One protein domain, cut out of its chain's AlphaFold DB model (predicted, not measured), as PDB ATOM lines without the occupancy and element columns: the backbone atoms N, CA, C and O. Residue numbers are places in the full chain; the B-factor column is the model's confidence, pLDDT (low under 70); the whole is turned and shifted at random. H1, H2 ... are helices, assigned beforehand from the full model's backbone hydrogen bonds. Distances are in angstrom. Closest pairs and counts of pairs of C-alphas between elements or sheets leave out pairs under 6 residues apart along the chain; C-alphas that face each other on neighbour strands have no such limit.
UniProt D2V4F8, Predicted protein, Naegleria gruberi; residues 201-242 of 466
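What this domain is: This is residues 201 to 242 of the 466 residues of the protein "Predicted protein" of Naegleria gruberi (UniProt D2V4F8). The model is an L: the long helix H2 makes one arm and H3, which follows H2 with one residue between them, makes the other, nearly square to it at the corner. At the far end of H2 the link of residues 206 to 212 folds back, so that the short helix H1 packs on H2 near Ala 219, while residues 236 to 242 stick out. The printed part has 42 residues, with three named helices in the order H1, H2, H3 and no named strand: the class is all helix. It is only just loose, close to compact, with a radius of gyration of the C-alphas of 11.2 A and spans of 29 by 20 by 11 A.

Where its parts are: Find C-alpha 201 at (152.085, 176.839, 234.496), where H1, residues 201 to 205, begins. Go on to C-alpha 213 at (164.289, 163.997, 238.757); from there H2, residues 213 to 230, runs 25.6 A. H3, residues 232 to 241, covers 14.1 A and ends at C-alpha 241, at (152.760, 190.223, 229.479).

How they stand to each other: Look first at H1 and H2, which touch: their closest C-alphas, those of Met 205 and Ala 219, are 4.9 A apart. H2 and H3 are close but not clearly touching, with the closest C-alphas, those of Leu 227 and Phe 235, 7.3 A apart. Their lines are about perpendicular, at 82 degrees. H1 and H3 are apart. In H1, H2 and H3 every O i to N i+4 pair is within hydrogen-bond range.

The domain as a whole: The C-alphas farthest apart, those of Ser 214 and Leu 241, are 30.4 A apart. The printed part has no cut. The link from H1 to H2 is short, with 7 residues, and that from H2 to H3 is tight, with 1 residue. Residues 236 to 242, of which 236 to 241 belong to H3, stand free. In the B-factor column the mean pLDDT of the printed part is 93.1, and no printed residue is under 70.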
ATOM      1  N   PHE A 201     150.775 177.403 234.771       92.88
ATOM      2  CA  PHE A 201     152.085 176.839 234.496       92.88
ATOM      3  C   PHE A 201     152.893 176.626 235.782       92.88
ATOM      4  O   PHE A 201     153.268 175.493 236.070       92.88
ATOM      5  N   ILE A 202     153.101 177.674 236.585       92.44
ATOM      6  CA  ILE A 202     153.915 177.615 237.808       92.44
ATOM      7  C   ILE A 202     153.344 176.642 238.845       92.44
ATOM      8  O   ILE A 202     154.107 175.861 239.418       92.44
ATOM      9  N   ASP A 203     152.025 176.628 239.047       91.44
ATOM     10  CA  ASP A 203     151.367 175.730 240.005       91.44
ATOM     11  C   ASP A 203     151.603 174.250 239.670       91.44
ATOM     12  O   ASP A 203     151.718 173.414 240.565       91.44
ATOM     13  N   ASN A 204     151.735 173.925 238.381       93.75
ATOM     14  CA  ASN A 204     151.970 172.560 237.911       93.75
ATOM     15  C   ASN A 204     153.458 172.196 237.777       93.75
ATOM     16  O   ASN A 204     153.772 171.035 237.524       93.75
ATOM     17  N   MET A 205     154.387 173.140 237.975       93.94
ATOM     18  CA  MET A 205     155.826 172.835 237.999       93.94
ATOM     19  C   MET A 205     156.277 172.206 239.322       93.94
ATOM     20  O   MET A 205     157.361 171.637 239.379       93.94
ATOM     21  N   ASN A 206     155.480 172.318 240.390       94.44
ATOM     22  CA  ASN A 206     155.821 171.821 241.727       94.44
ATOM     23  C   ASN A 206     157.225 172.271 242.192       94.44
ATOM     24  O   ASN A 206     158.095 171.468 242.540       94.44
ATOM     25  N   ILE A 207     157.448 173.592 242.169       95.12
ATOM     26  CA  ILE A 207     158.763 174.217 242.384       95.12
ATOM     27  C   ILE A 207     159.430 173.769 243.691       95.12
ATOM     28  O   ILE A 207     160.648 173.635 243.724       95.12
ATOM     29  N   SER A 208     158.680 173.494 244.760       94.94
ATOM     30  CA  SER A 208     159.242 173.042 246.043       94.94
ATOM     31  C   SER A 208     159.945 171.680 245.969       94.94
ATOM     32  O   SER A 208     160.857 171.443 246.756       94.94
ATOM     33  N   TYR A 209     159.581 170.823 245.010       95.81
ATOM     34  CA  TYR A 209     160.152 169.482 244.829       95.81
ATOM     35  C   TYR A 209     160.886 169.299 243.492       95.81
ATOM     36  O   TYR A 209     161.287 168.186 243.157       95.81
ATOM     37  N   ILE A 210     161.094 170.369 242.717       95.62
ATOM     38  CA  ILE A 210     161.717 170.300 241.382       95.62
ATOM     39  C   ILE A 210     163.188 169.829 241.411       95.62
ATOM     40  O   ILE A 210     163.772 169.539 240.370       95.62
ATOM     41  N   HIS A 211     163.812 169.717 242.589       95.06
ATOM     42  CA  HIS A 211     165.128 169.085 242.743       95.06
ATOM     43  C   HIS A 211     165.106 167.566 242.514       95.06
ATOM     44  O   HIS A 211     166.164 166.976 242.309       95.06
ATOM     45  N   LEU A 212     163.929 166.933 242.540       95.69
ATOM     46  CA  LEU A 212     163.749 165.509 242.269       95.69
ATOM     47  C   LEU A 212     163.572 165.262 240.764       95.69
ATOM     48  O   LEU A 212     162.693 165.849 240.133       95.69
ATOM     49  N   GLU A 213     164.342 164.332 240.193       94.25
ATOM     50  CA  GLU A 213     164.289 163.997 238.757       94.25
ATOM     51  C   GLU A 213     162.882 163.589 238.288       94.25
ATOM     52  O   GLU A 213     162.439 163.966 237.201       94.25
ATOM     53  N   SER A 214     162.136 162.866 239.128       96.38
ATOM     54  CA  SER A 214     160.757 162.466 238.832       96.38
ATOM     55  C   SER A 214     159.814 163.665 238.688       96.38
ATOM     56  O   SER A 214     158.923 163.637 237.839       96.38
ATOM     57  N   VAL A 215     160.023 164.731 239.465       96.31
ATOM     58  CA  VAL A 215     159.240 165.973 239.384       96.31
ATOM     59  C   VAL A 215     159.654 166.787 238.161       96.31
ATOM     60  O   VAL A 215     158.790 167.330 237.477       96.31
ATOM     61  N   GLN A 216     160.942 166.804 237.807       94.94
ATOM     62  CA  GLN A 216     161.414 167.443 236.571       94.94
ATOM     63  C   GLN A 216     160.784 166.804 235.328       94.94
ATOM     64  O   GLN A 216     160.293 167.514 234.449       94.94
ATOM     65  N   ALA A 217     160.721 165.471 235.270       94.56
ATOM     66  CA  ALA A 217     160.066 164.762 234.172       94.56
ATOM     67  C   ALA A 217     158.563 165.093 234.080       94.56
ATOM     68  O   ALA A 217     158.038 165.299 232.982       94.56
ATOM     69  N   GLN A 218     157.873 165.195 235.222       95.94
ATOM     70  CA  GLN A 218     156.467 165.612 235.273       95.94
ATOM     71  C   GLN A 218     156.278 167.053 234.785       95.94
ATOM     72  O   GLN A 218     155.382 167.301 233.979       95.94
ATOM     73  N   ALA A 219     157.145 167.976 235.210       94.31
ATOM     74  CA  ALA A 219     157.127 169.374 234.793       94.31
ATOM     75  C   ALA A 219     157.315 169.523 233.274       94.31
ATOM     76  O   ALA A 219     156.539 170.222 232.622       94.31
ATOM     77  N   VAL A 220     158.276 168.803 232.681       91.94
ATOM     78  CA  VAL A 220     158.495 168.793 231.222       91.94
ATOM     79  C   VAL A 220     157.278 168.230 230.482       91.94
ATOM     80  O   VAL A 220     156.816 168.826 229.509       91.94
ATOM     81  N   ASN A 221     156.718 167.111 230.948       94.25
ATOM     82  CA  ASN A 221     155.527 166.526 230.332       94.25
ATOM     83  C   ASN A 221     154.314 167.468 230.410       94.25
ATOM     84  O   ASN A 221     153.571 167.618 229.434       94.25
ATOM     85  N   TYR A 222     154.127 168.135 231.550       94.94
ATOM     86  CA  TYR A 222     153.096 169.153 231.698       94.94
ATOM     87  C   TYR A 222     153.329 170.318 230.738       94.94
ATOM     88  O   TYR A 222     152.395 170.721 230.050       94.94
ATOM     89  N   PHE A 223     154.557 170.835 230.639       92.25
ATOM     90  CA  PHE A 223     154.859 171.945 229.740       92.25
ATOM     91  C   PHE A 223     154.573 171.582 228.279       92.25
ATOM     92  O   PHE A 223     153.892 172.336 227.591       92.25
ATOM     93  N   ASN A 224     154.964 170.386 227.834       92.56
ATOM     94  CA  ASN A 224     154.627 169.884 226.499       92.56
ATOM     95  C   ASN A 224     153.108 169.792 226.280       92.56
ATOM     96  O   ASN A 224     152.606 170.189 225.230       92.56
ATOM     97  N   THR A 225     152.364 169.318 227.283       95.62
ATOM     98  CA  THR A 225     150.893 169.244 227.237       95.62
ATOM     99  C   THR A 225     150.268 170.639 227.157       95.62
ATOM    100  O   THR A 225     149.336 170.866 226.383       95.62
ATOM    101  N   LEU A 226     150.794 171.592 227.927       94.25
ATOM    102  CA  LEU A 226     150.350 172.978 227.910       94.25
ATOM    103  C   LEU A 226     150.613 173.609 226.543       94.25
ATOM    104  O   LEU A 226     149.692 174.172 225.955       94.25
ATOM    105  N   LEU A 227     151.826 173.458 226.004       93.06
ATOM    106  CA  LEU A 227     152.197 173.960 224.682       93.06
ATOM    107  C   LEU A 227     151.356 173.335 223.567       93.06
ATOM    108  O   LEU A 227     150.958 174.050 222.653       93.06
ATOM    109  N   ALA A 228     151.017 172.048 223.652       96.25
ATOM    110  CA  ALA A 228     150.109 171.411 222.697       96.25
ATOM    111  C   ALA A 228     148.691 172.012 222.738       96.25
ATOM    112  O   ALA A 228     148.000 172.031 221.721       96.25
ATOM    113  N   LYS A 229     148.256 172.518 223.899       96.06
ATOM    114  CA  LYS A 229     146.941 173.145 224.086       96.06
ATOM    115  C   LYS A 229     146.909 174.614 223.659       96.06
ATOM    116  O   LYS A 229     145.926 175.036 223.057       96.06
ATOM    117  N   VAL A 230     147.920 175.402 224.032       95.19
ATOM    118  CA  VAL A 230     147.903 176.872 223.867       95.19
ATOM    119  C   VAL A 230     148.805 177.371 222.739       95.19
ATOM    120  O   VAL A 230     148.581 178.460 222.218       95.19
ATOM    121  N   GLY A 231     149.798 176.581 222.332       93.25
ATOM    122  CA  GLY A 231     150.823 176.961 221.365       93.25
ATOM    123  C   GLY A 231     151.948 177.809 221.971       93.25
ATOM    124  O   GLY A 231     151.740 178.609 222.884       93.25
ATOM    125  N   LEU A 232     153.157 177.666 221.418       86.94
ATOM    126  CA  LEU A 232     154.326 178.457 221.822       86.94
ATOM    127  C   LEU A 232     154.096 179.978 221.710       86.94
ATOM    128  O   LEU A 232     154.418 180.666 222.675       86.94
ATOM    129  N   PRO A 233     153.485 180.525 220.634       87.50
ATOM    130  CA  PRO A 233     153.261 181.968 220.537       87.50
ATOM    131  C   PRO A 233     152.423 182.540 221.688       87.50
ATOM    132  O   PRO A 233     152.767 183.588 222.229       87.50
ATOM    133  N   ALA A 234     151.366 181.838 222.112       90.12
ATOM    134  CA  ALA A 234     150.519 182.288 223.216       90.12
ATOM    135  C   ALA A 234     151.251 182.228 224.565       90.12
ATOM    136  O   ALA A 234     151.111 183.133 225.387       90.12
ATOM    137  N   PHE A 235     152.066 181.191 224.791       90.94
ATOM    138  CA  PHE A 235     152.897 181.092 225.992       90.94
ATOM    139  C   PHE A 235     153.968 182.191 226.040       90.94
ATOM    140  O   PHE A 235     154.157 182.827 227.080       90.94
ATOM    141  N   THR A 236     154.627 182.467 224.911       87.50
ATOM    142  CA  THR A 236     155.581 183.575 224.786       87.50
ATOM    143  C   THR A 236     154.892 184.904 225.065       87.50
ATOM    144  O   THR A 236     155.352 185.644 225.927       87.50
ATOM    145  N   GLN A 237     153.748 185.181 224.433       86.62
ATOM    146  CA  GLN A 237     152.982 186.408 224.673       86.62
ATOM    147  C   GLN A 237     152.579 186.554 226.147       86.62
ATOM    148  O   GLN A 237     152.699 187.635 226.717       86.62
ATOM    149  N   SER A 238     152.156 185.464 226.787       90.88
ATOM    150  CA  SER A 238     151.850 185.446 228.217       90.88
ATOM    151  C   SER A 238     153.086 185.726 229.084       90.88
ATOM    152  O   SER A 238     152.989 186.455 230.066       90.88
ATOM    153  N   SER A 239     154.265 185.233 228.695       90.12
ATOM    154  CA  SER A 239     155.548 185.526 229.358       90.12
ATOM    155  C   SER A 239     155.991 186.985 229.186       90.12
ATOM    156  O   SER A 239     156.531 187.584 230.122       90.12
ATOM    157  N   VAL A 240     155.737 187.572 228.012       88.00
ATOM    158  CA  VAL A 240     155.965 188.999 227.739       88.00
ATOM    159  C   VAL A 240     155.051 189.861 228.607       88.00
ATOM    160  O   VAL A 240     155.545 190.760 229.283       88.00
ATOM    161  N   LEU A 241     153.753 189.543 228.643       89.75
ATOM    162  CA  LEU A 241     152.760 190.223 229.479       89.75
ATOM    163  C   LEU A 241     153.111 190.118 230.973       89.75
ATOM    164  O   LEU A 241     153.018 191.095 231.711       89.75
ATOM    165  N   GLY A 242     153.581 188.949 231.411       92.44
ATOM    166  CA  GLY A 242     153.916 188.673 232.807       92.44
ATOM    167  C   GLY A 242     152.695 188.378 233.673       92.44
ATOM    168  O   GLY A 242     151.585 188.221 233.178       92.44
TER     169      GLY A 242